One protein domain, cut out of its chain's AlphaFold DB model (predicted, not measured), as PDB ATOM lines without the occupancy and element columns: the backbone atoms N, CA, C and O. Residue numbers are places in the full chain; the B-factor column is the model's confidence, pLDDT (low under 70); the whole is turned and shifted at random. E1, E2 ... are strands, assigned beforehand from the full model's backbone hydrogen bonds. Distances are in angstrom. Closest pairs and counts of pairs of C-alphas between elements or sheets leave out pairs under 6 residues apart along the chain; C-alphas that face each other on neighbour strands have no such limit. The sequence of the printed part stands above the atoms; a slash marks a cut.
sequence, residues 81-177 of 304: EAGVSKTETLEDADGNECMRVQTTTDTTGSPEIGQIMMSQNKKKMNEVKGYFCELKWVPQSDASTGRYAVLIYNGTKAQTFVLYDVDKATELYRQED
ATOM      1  N   GLU A  81     249.121 143.061 109.841       55.59
ATOM      2  CA  GLU A  81     250.387 142.579 110.417       55.59
ATOM      3  C   GLU A  81     250.479 142.893 111.924       55.59
ATOM      4  O   GLU A  81     249.783 143.770 112.435       55.59
ATOM      5  N   ALA A  82     251.324 142.163 112.660       62.28
ATOM      6  CA  ALA A  82     251.543 142.389 114.093       62.28
ATOM      7  C   ALA A  82     252.279 143.718 114.355       62.28
ATOM      8  O   ALA A  82     253.163 144.104 113.589       62.28
ATOM      9  N   GLY A  83     251.955 144.396 115.462       69.44
ATOM     10  CA  GLY A  83     252.539 145.690 115.835       69.44
ATOM     11  C   GLY A  83     251.955 146.899 115.091       69.44
ATOM     12  O   GLY A  83     252.452 148.014 115.252       69.44
ATOM     13  N   VAL A  84     250.903 146.702 114.296       78.06
ATOM     14  CA  VAL A  84     250.167 147.780 113.632       78.06
ATOM     15  C   VAL A  84     249.313 148.497 114.669       78.06
ATOM     16  O   VAL A  84     248.501 147.883 115.362       78.06
ATOM     17  N   SER A  85     249.505 149.812 114.780       87.94
ATOM     18  CA  SER A  85     248.650 150.652 115.611       87.94
ATOM     19  C   SER A  85     247.456 151.150 114.805       87.94
ATOM     20  O   SER A  85     247.619 151.666 113.697       87.94
ATOM     21  N   LYS A  86     246.264 151.025 115.386       89.44
ATOM     22  CA  LYS A  86     245.006 151.518 114.823       89.44
ATOM     23  C   LYS A  86     244.351 152.479 115.805       89.44
ATOM     24  O   LYS A  86     244.510 152.351 117.017       89.44
ATOM     25  N   THR A  87     243.646 153.469 115.273       92.19
ATOM     26  CA  THR A  87     242.827 154.391 116.064       92.19
ATOM     27  C   THR A  87     241.385 154.253 115.609       92.19
ATOM     28  O   THR A  87     241.105 154.401 114.425       92.19
ATOM     29  N   GLU A  88     240.503 153.968 116.557       91.56
ATOM     30  CA  GLU A  88     239.054 153.918 116.376       91.56
ATOM     31  C   GLU A  88     238.465 155.154 117.050       91.56
ATOM     32  O   GLU A  88     238.741 155.409 118.228       91.56
ATOM     33  N   THR A  89     237.704 155.949 116.305       93.25
ATOM     34  CA  THR A  89     237.135 157.217 116.767       93.25
ATOM     35  C   THR A  89     235.624 157.109 116.894       93.25
ATOM     36  O   THR A  89     234.955 156.443 116.108       93.25
ATOM     37  N   LEU A  90     235.087 157.779 117.905       92.50
ATOM     38  CA  LEU A  90     233.669 158.049 118.043       92.50
ATOM     39  C   LEU A  90     233.447 159.526 117.746       92.50
ATOM     40  O   LEU A  90     234.049 160.382 118.400       92.50
ATOM     41  N   GLU A  91     232.605 159.806 116.760       91.62
ATOM     42  CA  GLU A  91     232.322 161.154 116.265       91.62
ATOM     43  C   GLU A  91     230.892 161.571 116.614       91.62
ATOM     44  O   GLU A  91     229.992 160.729 116.677       91.62
ATOM     45  N   ASP A  92     230.679 162.863 116.864       87.25
ATOM     46  CA  ASP A  92     229.332 163.427 116.990       87.25
ATOM     47  C   ASP A  92     228.636 163.565 115.620       87.25
ATOM     48  O   ASP A  92     229.180 163.221 114.570       87.25
ATOM     49  N   ALA A  93     227.399 164.071 115.624       86.06
ATOM     50  CA  ALA A  93     226.620 164.279 114.403       86.06
ATOM     51  C   ALA A  93     227.248 165.300 113.431       86.06
ATOM     52  O   ALA A  93     226.928 165.280 112.242       86.06
ATOM     53  N   ASP A  94     228.135 166.166 113.927       86.31
ATOM     54  CA  ASP A  94     228.858 167.167 113.144       86.31
ATOM     55  C   ASP A  94     230.212 166.630 112.627       86.31
ATOM     56  O   ASP A  94     230.924 167.334 111.906       86.31
ATOM     57  N   GLY A  95     230.563 165.379 112.955       86.81
ATOM     58  CA  GLY A  95     231.817 164.730 112.566       86.81
ATOM     59  C   GLY A  95     233.013 165.107 113.444       86.81
ATOM     60  O   GLY A  95     234.160 164.883 113.052       86.81
ATOM     61  N   ASN A  96     232.791 165.705 114.618       89.62
ATOM     62  CA  ASN A  96     233.881 166.007 115.540       89.62
ATOM     63  C   ASN A  96     234.239 164.771 116.365       89.62
ATOM     64  O   ASN A  96     233.376 164.146 116.986       89.62
ATOM     65  N   GLU A  97     235.537 164.470 116.447       92.25
ATOM     66  CA  GLU A  97     236.054 163.435 117.344       92.25
ATOM     67  C   GLU A  97     235.669 163.771 118.793       92.25
ATOM     68  O   GLU A  97     236.004 164.838 119.312       92.25
ATOM     69  N   CYS A  98     234.975 162.841 119.441       92.12
ATOM     70  CA  CYS A  98     234.517 162.943 120.822       92.12
ATOM     71  C   CYS A  98     235.331 162.044 121.755       92.12
ATOM     72  O   CYS A  98     235.691 162.430 122.872       92.12
ATOM     73  N   MET A  99     235.644 160.842 121.277       93.69
ATOM     74  CA  MET A  99     236.428 159.842 121.987       93.69
ATOM     75  C   MET A  99     237.223 159.022 120.977       93.69
ATOM     76  O   MET A  99     236.791 158.826 119.844       93.69
ATOM     77  N   ARG A 100     238.371 158.496 121.393       94.81
ATOM     78  CA  ARG A 100     239.133 157.543 120.587       94.81
ATOM     79  C   ARG A 100     239.757 156.440 121.420       94.81
ATOM     80  O   ARG A 100     240.153 156.657 122.571       94.81
ATOM     81  N   VAL A 101     239.904 155.280 120.795       94.50
ATOM     82  CA  VAL A 101     240.608 154.119 121.329       94.50
ATOM     83  C   VAL A 101     241.753 153.782 120.390       94.50
ATOM     84  O   VAL A 101     241.565 153.589 119.193       94.50
ATOM     85  N   GLN A 102     242.959 153.739 120.938       93.25
ATOM     86  CA  GLN A 102     244.150 153.304 120.234       93.25
ATOM     87  C   GLN A 102     244.457 151.868 120.610       93.25
ATOM     88  O   GLN A 102     244.559 151.529 121.796       93.25
ATOM     89  N   THR A 103     244.637 151.051 119.584       85.81
ATOM     90  CA  THR A 103     244.967 149.640 119.714       85.81
ATOM     91  C   THR A 103     246.287 149.338 119.033       85.81
ATOM     92  O   THR A 103     246.679 150.032 118.093       85.81
ATOM     93  N   THR A 104     246.936 148.266 119.464       82.69
ATOM     94  CA  THR A 104     248.093 147.684 118.779       82.69
ATOM     95  C   THR A 104     247.798 146.218 118.516       82.69
ATOM     96  O   THR A 104     247.336 145.515 119.412       82.69
ATOM     97  N   THR A 105     248.023 145.741 117.295       75.81
ATOM     98  CA  THR A 105     247.835 144.321 116.991       75.81
ATOM     99  C   THR A 105     248.887 143.468 117.700       75.81
ATOM    100  O   THR A 105     250.091 143.711 117.581       75.81
ATOM    101  N   ASP A 106     248.437 142.448 118.429       68.25
ATOM    102  CA  ASP A 106     249.313 141.458 119.053       68.25
ATOM    103  C   ASP A 106     249.944 140.523 118.000       68.25
ATOM    104  O   ASP A 106     249.707 140.628 116.792       68.25
ATOM    105  N   THR A 107     250.746 139.554 118.445       60.97
ATOM    106  CA  THR A 107     251.390 138.570 117.555       60.97
ATOM    107  C   THR A 107     250.406 137.673 116.800       60.97
ATOM    108  O   THR A 107     250.789 137.030 115.824       60.97
ATOM    109  N   THR A 108     249.140 137.632 117.221       56.94
ATOM    110  CA  THR A 108     248.052 136.923 116.536       56.94
ATOM    111  C   THR A 108     247.198 137.834 115.658       56.94
ATOM    112  O   THR A 108     246.287 137.353 114.985       56.94
ATOM    113  N   GLY A 109     247.516 139.130 115.608       57.78
ATOM    114  CA  GLY A 109     246.774 140.132 114.852       57.78
ATOM    115  C   GLY A 109     245.538 140.664 115.577       57.78
ATOM    116  O   GLY A 109     244.670 141.239 114.924       57.78
ATOM    117  N   SER A 110     245.433 140.455 116.891       62.72
ATOM    118  CA  SER A 110     244.290 140.881 117.705       62.72
ATOM    119  C   SER A 110     244.525 142.284 118.271       62.72
ATOM    120  O   SER A 110     245.616 142.541 118.777       62.72
ATOM    121  N   PRO A 111     243.543 143.204 118.212       73.19
ATOM    122  CA  PRO A 111     243.750 144.605 118.579       73.19
ATOM    123  C   PRO A 111     243.729 144.796 120.103       73.19
ATOM    124  O   PRO A 111     242.667 144.947 120.705       73.19
ATOM    125  N   GLU A 112     244.897 144.788 120.740       77.81
ATOM    126  CA  GLU A 112     245.046 145.052 122.174       77.81
ATOM    127  C   GLU A 112     244.791 146.533 122.467       77.81
ATOM    128  O   GLU A 112     245.347 147.409 121.799       77.81
ATOM    129  N   ILE A 113     243.944 146.829 123.456       82.69
ATOM    130  CA  ILE A 113     243.632 148.200 123.869       82.69
ATOM    131  C   ILE A 113     244.840 148.789 124.596       82.69
ATOM    132  O   ILE A 113     245.256 148.289 125.636       82.69
ATOM    133  N   GLY A 114     245.380 149.887 124.068       85.88
ATOM    134  CA  GLY A 114     246.506 150.593 124.681       85.88
ATOM    135  C   GLY A 114     246.094 151.898 125.353       85.88
ATOM    136  O   GLY A 114     246.425 152.155 126.513       85.88
ATOM    137  N   GLN A 115     245.383 152.760 124.625       91.81
ATOM    138  CA  GLN A 115     245.028 154.085 125.128       91.81
ATOM    139  C   GLN A 115     243.597 154.461 124.778       91.81
ATOM    140  O   GLN A 115     243.147 154.287 123.653       91.81
ATOM    141  N   ILE A 116     242.919 155.068 125.747       93.44
ATOM    142  CA  ILE A 116     241.598 155.660 125.578       93.44
ATOM    143  C   ILE A 116     241.709 157.149 125.894       93.44
ATOM    144  O   ILE A 116     242.298 157.536 126.911       93.44
ATOM    145  N   MET A 117     241.174 157.985 125.010       92.19
ATOM    146  CA  MET A 117     241.218 159.436 125.143       92.19
ATOM    147  C   MET A 117     239.867 160.072 124.852       92.19
ATOM    148  O   MET A 117     239.218 159.724 123.871       92.19
ATOM    149  N   MET A 118     239.514 161.057 125.671       91.06
ATOM    150  CA  MET A 118     238.407 161.976 125.423       91.06
ATOM    151  C   MET A 118     238.924 163.205 124.686       91.06
ATOM    152  O   MET A 118     239.942 163.787 125.072       91.06
ATOM    153  N   SER A 119     238.241 163.604 123.622       83.94
ATOM    154  CA  SER A 119     238.762 164.594 122.679       83.94
ATOM    155  C   SER A 119     238.543 166.027 123.161       83.94
ATOM    156  O   SER A 119     239.465 166.840 123.067       83.94
ATOM    157  N   GLN A 120     237.394 166.321 123.789       72.62
ATOM    158  CA  GLN A 120     237.052 167.673 124.261       72.62
ATOM    159  C   GLN A 120     238.071 168.236 125.269       72.62
ATOM    160  O   GLN A 120     238.422 169.413 125.217       72.62
ATOM    161  N   ASN A 121     238.591 167.397 126.168       76.00
ATOM    162  CA  ASN A 121     239.534 167.811 127.211       76.00
ATOM    163  C   ASN A 121     240.897 167.109 127.136       76.00
ATOM    164  O   ASN A 121     241.728 167.287 128.029       76.00
ATOM    165  N   LYS A 122     241.134 166.307 126.089       81.88
ATOM    166  CA  LYS A 122     242.353 165.502 125.895       81.88
ATOM    167  C   LYS A 122     242.686 164.620 127.104       81.88
ATOM    168  O   LYS A 122     243.855 164.308 127.346       81.88
ATOM    169  N   LYS A 123     241.676 164.227 127.882       86.44
ATOM    170  CA  LYS A 123     241.866 163.414 129.081       86.44
ATOM    171  C   LYS A 123     242.127 161.972 128.674       86.44
ATOM    172  O   LYS A 123     241.340 161.362 127.952       86.44
ATOM    173  N   LYS A 124     243.237 161.424 129.167       90.12
ATOM    174  CA  LYS A 124     243.497 159.985 129.125       90.12
ATOM    175  C   LYS A 124     242.607 159.301 130.163       90.12
ATOM    176  O   LYS A 124     242.581 159.728 131.318       90.12
ATOM    177  N   MET A 125     241.892 158.268 129.741       88.12
ATOM    178  CA  MET A 125     241.016 157.494 130.621       88.12
ATOM    179  C   MET A 125     241.785 156.379 131.334       88.12
ATOM    180  O   MET A 125     242.952 156.118 131.023       88.12
ATOM    181  N   ASN A 126     241.121 155.746 132.304       79.62
ATOM    182  CA  ASN A 126     241.653 154.588 133.013       79.62
ATOM    183  C   ASN A 126     242.056 153.484 132.034       79.62
ATOM    184  O   ASN A 126     241.471 153.330 130.959       79.62
ATOM    185  N   GLU A 127     243.065 152.712 132.424       82.12
ATOM    186  CA  GLU A 127     243.536 151.589 131.627       82.12
ATOM    187  C   GLU A 127     242.444 150.516 131.530       82.12
ATOM    188  O   GLU A 127     241.901 150.063 132.537       82.12
ATOM    189  N   VAL A 128     242.128 150.112 130.301       83.94
ATOM    190  CA  VAL A 128     241.245 148.983 130.009       83.94
ATOM    191  C   VAL A 128     242.118 147.884 129.443       83.94
ATOM    192  O   VAL A 128     242.687 148.044 128.368       83.94
ATOM    193  N   LYS A 129     242.223 146.774 130.171       81.81
ATOM    194  CA  LYS A 129     242.970 145.603 129.718       81.81
ATOM    195  C   LYS A 129     242.047 144.690 128.929       81.81
ATOM    196  O   LYS A 129     241.042 144.228 129.465       81.81
ATOM    197  N   GLY A 130     242.399 144.434 127.677       74.38
ATOM    198  CA  GLY A 130     241.645 143.541 126.810       74.38
ATOM    199  C   GLY A 130     241.789 143.884 125.336       74.38
ATOM    200  O   GLY A 130     242.567 144.759 124.953       74.38
ATOM    201  N   TYR A 131     241.017 143.185 124.511       76.00
ATOM    202  CA  TYR A 131     241.031 143.343 123.061       76.00
ATOM    203  C   TYR A 131     239.797 144.095 122.587       76.00
ATOM    204  O   TYR A 131     238.673 143.782 122.977       76.00
ATOM    205  N   PHE A 132     240.013 145.084 121.729       80.06
ATOM    206  CA  PHE A 132     238.970 145.958 121.221       80.06
ATOM    207  C   PHE A 132     237.940 145.197 120.377       80.06
ATOM    208  O   PHE A 132     238.282 144.558 119.375       80.06
ATOM    209  N   CYS A 133     236.662 145.338 120.730       76.88
ATOM    210  CA  CYS A 133     235.558 144.888 119.892       76.88
ATOM    211  C   CYS A 133     234.942 146.075 119.165       76.88
ATOM    212  O   CYS A 133     235.022 146.151 117.942       76.88
ATOM    213  N   GLU A 134     234.348 147.002 119.901       84.75
ATOM    214  CA  GLU A 134     233.545 148.064 119.308       84.75
ATOM    215  C   GLU A 134     233.541 149.302 120.203       84.75
ATOM    216  O   GLU A 134     233.572 149.197 121.429       84.75
ATOM    217  N   LEU A 135     233.466 150.474 119.579       88.56
ATOM    218  CA  LEU A 135     233.190 151.741 120.240       88.56
ATOM    219  C   LEU A 135     231.959 152.354 119.578       88.56
ATOM    220  O   LEU A 135     231.968 152.576 118.369       88.56
ATOM    221  N   LYS A 136     230.914 152.634 120.359       89.50
ATOM    222  CA  LYS A 136     229.684 153.239 119.834       89.50
ATOM    223  C   LYS A 136     228.990 154.146 120.838       89.50
ATOM    224  O   LYS A 136     229.236 154.078 122.044       89.50
ATOM    225  N   TRP A 137     228.097 154.986 120.326       87.62
ATOM    226  CA  TRP A 137     227.153 155.737 121.144       87.62
ATOM    227  C   TRP A 137     226.133 154.791 121.773       87.62
ATOM    228  O   TRP A 137     225.656 153.856 121.127       87.62
ATOM    229  N   VAL A 138     225.790 155.039 123.033       83.25
ATOM    230  CA  VAL A 138     224.728 154.302 123.721       83.25
ATOM    231  C   VAL A 138     223.371 154.832 123.261       83.25
ATOM    232  O   VAL A 138     223.173 156.051 123.276       83.25
ATOM    233  N   PRO A 139     222.424 153.958 122.881       69.69
ATOM    234  CA  PRO A 139     221.038 154.358 122.667       69.69
ATOM    235  C   PRO A 139     220.440 154.902 123.973       69.69
ATOM    236  O   PRO A 139     220.391 154.186 124.972       69.69
ATOM    237  N   GLN A 140     219.997 156.160 123.971       66.00
ATOM    238  CA  GLN A 140     219.347 156.794 125.126       66.00
ATOM    239  C   GLN A 140     217.845 156.907 124.864       66.00
ATOM    240  O   GLN A 140     217.430 157.355 123.791       66.00
ATOM    241  N   SER A 141     217.017 156.511 125.832       62.84
ATOM    242  CA  SER A 141     215.553 156.565 125.704       62.84
ATOM    243  C   SER A 141     214.966 157.975 125.858       62.84
ATOM    244  O   SER A 141     213.825 158.206 125.461       62.84
ATOM    245  N   ASP A 142     215.739 158.936 126.369       59.59
ATOM    246  CA  ASP A 142     215.328 160.321 126.638       59.59
ATOM    247  C   ASP A 142     215.664 161.321 125.511       59.59
ATOM    248  O   ASP A 142     215.507 162.530 125.681       59.59
ATOM    249  N   ALA A 143     216.055 160.819 124.334       50.88
ATOM    250  CA  ALA A 143     216.381 161.589 123.131       50.88
ATOM    251  C   ALA A 143     217.629 162.492 123.214       50.88
ATOM    252  O   ALA A 143     217.923 163.182 122.233       50.88
ATOM    253  N   SER A 144     218.420 162.460 124.297       56.88
ATOM    254  CA  SER A 144     219.794 162.968 124.227       56.88
ATOM    255  C   SER A 144     220.644 162.007 123.397       56.88
ATOM    256  O   SER A 144     220.936 160.886 123.783       56.88
ATOM    257  N   THR A 145     221.052 162.419 122.206       61.59
ATOM    258  CA  THR A 145     222.009 161.648 121.407       61.59
ATOM    259  C   THR A 145     223.413 162.190 121.646       61.59
ATOM    260  O   THR A 145     223.598 163.403 121.638       61.59
ATOM    261  N   GLY A 146     224.407 161.315 121.816       70.75
ATOM    262  CA  GLY A 146     225.816 161.725 121.749       70.75
ATOM    263  C   GLY A 146     226.497 162.102 123.070       70.75
ATOM    264  O   GLY A 146     227.534 162.750 123.037       70.75
ATOM    265  N   ARG A 147     225.957 161.705 124.233       84.69
ATOM    266  CA  ARG A 147     226.634 161.935 125.529       84.69
ATOM    267  C   ARG A 147     227.348 160.710 126.092       84.69
ATOM    268  O   ARG A 147     228.434 160.830 126.661       84.69
ATOM    269  N   TYR A 148     226.730 159.538 125.972       88.06
ATOM    270  CA  TYR A 148     227.252 158.309 126.563       88.06
ATOM    271  C   TYR A 148     227.847 157.399 125.501       88.06
ATOM    272  O   TYR A 148     227.175 157.054 124.529       88.06
ATOM    273  N   ALA A 149     229.091 156.985 125.714       90.81
ATOM    274  CA  ALA A 149     229.802 156.057 124.848       90.81
ATOM    275  C   ALA A 149     229.984 154.715 125.557       90.81
ATOM    276  O   ALA A 149     230.271 154.678 126.756       90.81
ATOM    277  N   VAL A 150     229.869 153.622 124.807       90.81
ATOM    278  CA  VAL A 150     230.197 152.279 125.283       90.81
ATOM    279  C   VAL A 150     231.380 151.726 124.499       90.81
ATOM    280  O   VAL A 150     231.379 151.703 123.268       90.81
ATOM    281  N   LEU A 151     232.403 151.293 125.234       91.19
ATOM    282  CA  LEU A 151     233.510 150.501 124.709       91.19
ATOM    283  C   LEU A 151     233.244 149.036 125.034       91.19
ATOM    284  O   LEU A 151     233.301 148.658 126.204       91.19
ATOM    285  N   ILE A 152     232.996 148.226 124.011       84.50
ATOM    286  CA  ILE A 152     232.868 146.773 124.114       84.50
ATOM    287  C   ILE A 152     234.240 146.164 123.848       84.50
ATOM    288  O   ILE A 152     234.914 146.507 122.869       84.50
ATOM    289  N   TYR A 153     234.666 145.256 124.717       77.00
ATOM    290  CA  TYR A 153     235.972 144.622 124.618       77.00
ATOM    291  C   TYR A 153     235.955 143.204 125.183       77.00
ATOM    292  O   TYR A 153     235.141 142.856 126.038       77.00
ATOM    293  N   ASN A 154     236.893 142.388 124.717       74.44
ATOM    294  CA  ASN A 154     237.166 141.085 125.301       74.44
ATOM    295  C   ASN A 154     238.163 141.267 126.443       74.44
ATOM    296  O   ASN A 154     239.325 141.607 126.204       74.44
ATOM    297  N   GLY A 155     237.693 141.068 127.672       65.25
ATOM    298  CA  GLY A 155     238.530 140.936 128.854       65.25
ATOM    299  C   GLY A 155     239.236 139.579 128.896       65.25
ATOM    300  O   GLY A 155     239.390 138.886 127.889       65.25
ATOM    301  N   THR A 156     239.681 139.191 130.084       67.88
ATOM    302  CA  THR A 156     240.352 137.906 130.308       67.88
ATOM    303  C   THR A 156     239.343 136.764 130.419       67.88
ATOM    304  O   THR A 156     239.651 135.635 130.036       67.88
ATOM    305  N   LYS A 157     238.154 137.049 130.964       67.06
ATOM    306  CA  LYS A 157     237.128 136.062 131.333       67.06
ATOM    307  C   LYS A 157     235.739 136.378 130.773       67.06
ATOM    308  O   LYS A 157     234.844 135.548 130.899       67.06
ATOM    309  N   ALA A 158     235.539 137.535 130.151       63.81
ATOM    310  CA  ALA A 158     234.280 137.892 129.517       63.81
ATOM    311  C   ALA A 158     234.456 138.791 128.292       63.81
ATOM    312  O   ALA A 158     235.397 139.581 128.210       63.81
ATOM    313  N   GLN A 159     233.481 138.745 127.381       77.44
ATOM    314  CA  GLN A 159     233.188 139.930 126.579       77.44
ATOM    315  C   GLN A 159     232.383 140.878 127.463       77.44
ATOM    316  O   GLN A 159     231.320 140.520 127.966       77.44
ATOM    317  N   THR A 160     232.907 142.074 127.679       82.19
ATOM    318  CA  THR A 160     232.374 143.028 128.646       82.19
ATOM    319  C   THR A 160     232.430 144.445 128.078       82.19
ATOM    320  O   THR A 160     232.768 144.649 126.906       82.19
ATOM    321  N   PHE A 161     232.049 145.440 128.875       86.69
ATOM    322  CA  PHE A 161     232.003 146.817 128.415       86.69
ATOM    323  C   PHE A 161     232.340 147.843 129.499       86.69
ATOM    324  O   PHE A 161     232.236 147.592 130.701       86.69
ATOM    325  N   VAL A 162     232.718 149.037 129.044       92.25
ATOM    326  CA  VAL A 162     232.833 150.243 129.871       92.25
ATOM    327  C   VAL A 162     231.909 151.318 129.319       92.25
ATOM    328  O   VAL A 162     231.926 151.587 128.117       92.25
ATOM    329  N   LEU A 163     231.133 151.940 130.199       91.75
ATOM    330  CA  LEU A 163     230.285 153.090 129.922       91.75
ATOM    331  C   LEU A 163     231.000 154.381 130.330       91.75
ATOM    332  O   LEU A 163     231.455 154.524 131.469       91.75
ATOM    333  N   TYR A 164     231.036 155.350 129.422       90.06
ATOM    334  CA  TYR A 164     231.629 156.661 129.649       90.06
ATOM    335  C   TYR A 164     230.609 157.785 129.475       90.06
ATOM    336  O   TYR A 164     229.792 157.751 128.560       90.06
ATOM    337  N   ASP A 165     230.725 158.820 130.306       88.31
ATOM    338  CA  ASP A 165     230.176 160.154 130.044       88.31
ATOM    339  C   ASP A 165     231.254 160.951 129.306       88.31
ATOM    340  O   ASP A 165     232.303 161.265 129.880       88.31
ATOM    341  N   VAL A 166     231.025 161.207 128.020       87.38
ATOM    342  CA  VAL A 166     232.004 161.846 127.133       87.38
ATOM    343  C   VAL A 166     232.199 163.313 127.508       87.38
ATOM    344  O   VAL A 166     233.340 163.755 127.644       87.38
ATOM    345  N   ASP A 167     231.111 164.038 127.779       84.88
ATOM    346  CA  ASP A 167     231.148 165.462 128.138       84.88
ATOM    347  C   ASP A 167     231.896 165.692 129.453       84.88
ATOM    348  O   ASP A 167     232.695 166.621 129.597       84.88
ATOM    349  N   LYS A 168     231.667 164.816 130.436       86.50
ATOM    350  CA  LYS A 168     232.379 164.877 131.722       86.50
ATOM    351  C   LYS A 168     233.758 164.226 131.670       86.50
ATOM    352  O   LYS A 168     234.553 164.404 132.597       86.50
ATOM    353  N   ALA A 169     234.050 163.478 130.607       87.31
ATOM    354  CA  ALA A 169     235.219 162.626 130.469       87.31
ATOM    355  C   ALA A 169     235.433 161.732 131.699       87.31
ATOM    356  O   ALA A 169     236.494 161.742 132.343       87.31
ATOM    357  N   THR A 170     234.399 160.987 132.068       87.50
ATOM    358  CA  THR A 170     234.405 160.087 133.227       87.50
ATOM    359  C   THR A 170     233.953 158.699 132.823       87.50
ATOM    360  O   THR A 170     233.019 158.544 132.042       87.50
ATOM    361  N   GLU A 171     234.607 157.688 133.383       90.38
ATOM    362  CA  GLU A 171     234.069 156.332 133.430       90.38
ATOM    363  C   GLU A 171     232.906 156.327 134.421       90.38
ATOM    364  O   GLU A 171     233.078 156.765 135.558       90.38
ATOM    365  N   LEU A 172     231.723 155.916 133.965       88.75
ATOM    366  CA  LEU A 172     230.527 155.830 134.804       88.75
ATOM    367  C   LEU A 172     230.353 154.434 135.379       88.75
ATOM    368  O   LEU A 172     230.007 154.281 136.545       88.75
ATOM    369  N   TYR A 173     230.577 153.427 134.541       89.69
ATOM    370  CA  TYR A 173     230.367 152.043 134.905       89.69
ATOM    371  C   TYR A 173     231.293 151.142 134.105       89.69
ATOM    372  O   TYR A 173     231.536 151.367 132.917       89.69
ATOM    373  N   ARG A 174     231.771 150.090 134.757       91.50
ATOM    374  CA  ARG A 174     232.545 149.023 134.142       91.50
ATOM    375  C   ARG A 174     231.930 147.709 134.561       91.50
ATOM    376  O   ARG A 174     231.914 147.385 135.746       91.50
ATOM    377  N   GLN A 175     231.465 146.965 133.572       89.00
ATOM    378  CA  GLN A 175     230.983 145.621 133.802       89.00
ATOM    379  C   GLN A 175     232.165 144.716 134.165       89.00
ATOM    380  O   GLN A 175     233.244 144.803 133.571       89.00
ATOM    381  N   GLU A 176     231.961 143.847 135.152       82.81
ATOM    382  CA  GLU A 176     233.000 142.929 135.616       82.81
ATOM    383  C   GLU A 176     233.478 141.975 134.510       82.81
ATOM    384  O   GLU A 176     232.757 141.650 133.562       82.81
ATOM    385  N   ASP A 177     234.729 141.532 134.637       70.50
ATOM    386  CA  ASP A 177     235.350 140.562 133.740       70.50
ATOM    387  C   ASP A 177     235.170 139.144 134.300       70.50
ATOM    388  O   ASP A 177     235.857 138.738 135.237       70.50
TER     389      ASP A 177
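This is residues 81 to 177 of the 304 residues of an uncharacterized protein of Clostridium sp. CAG:75 (UniProt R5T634). Two antiparallel sheets lie partly face to face as a sandwich of strands, with E4 and E5 of a four-stranded sheet over the three-stranded sheet E1, E2, E3, while E6 and E7 reach past it. The strands of one sheet stand at 19 degrees to those of the other, the four-stranded sheet is strongly twisted, and a long link, residues 119 to 130, takes the chain from one sheet to the other. The printed part has 97 residues with seven named strands, E1 to E7 in chain order, and no named helix; the class is all strand. Each sheet is a meander, each strand the antiparallel neighbour of the one before, in the orders E1, E2, E3 and E4, E5, E6, E7. The whole is compact, with a radius of gyration of the C-alphas of 13.3 A, and only just elongated, spanning 42 by 27 by 19 A.

In the larger sheet, E4, residues 131 to 137, is an edge strand and forms a hairpin with E5, residues 148 to 154; N 152 and O 134 are 2.8 A apart, within hydrogen-bond range. E5 forms a hairpin with E6, residues 158 to 165, with N 151 and O 162 at 2.9 A. E6 forms a hairpin with the other edge strand, E7, residues 170 to 174, with N 163 and O 173 at 2.8 A. This sheet is strongly twisted; its strands' lines turn by 61 degrees from edge to edge. In the other sheet, E2, residues 97 to 105, is the inner strand. It forms hairpins with E1, residues 85 to 91, where N 88 and O 101 are 2.9 A apart, and with E3, residues 111 to 118, where N 102 and O 115 are 2.8 A apart. E3 bends by 62 degrees at residue 114. The facing parts of the two sheets are 9.8 A apart, centre to centre, and their strands stand at 19 degrees. Between the sheets, the closest C-alphas of E3 and E4 are those of Glu 112 and Tyr 131, 4.5 A apart, and those of E1 and E4 are Leu 90 and Lys 136, 6.5 A apart. E3 and E5 are near each other; E2 and E7 are apart.

From first to last C-alpha, E6 measures 22.6 A, E2 22.5 A, E5 19.9 A, E1 and E3 19.4 A each, E4 18.7 A and E7 11.3 A. E1 begins at C-alpha 85, (248.650, 150.652, 115.611). E4 begins at C-alpha 131, (241.031, 143.343, 123.061), and E7 ends at C-alpha 174, (232.545, 149.023, 134.142).

The C-alphas farthest apart are those of Thr 107 and Asp 142, 43.1 A. The printed part has no cut. The link from E3 to E4 is long, 12 residues; that from E4 to E5, 10 residues, is short but not tight. The mean pLDDT of the printed part is 81.2, and residues 81 to 83, 106 to 110, 139 to 145 and 155 to 158 are under 70.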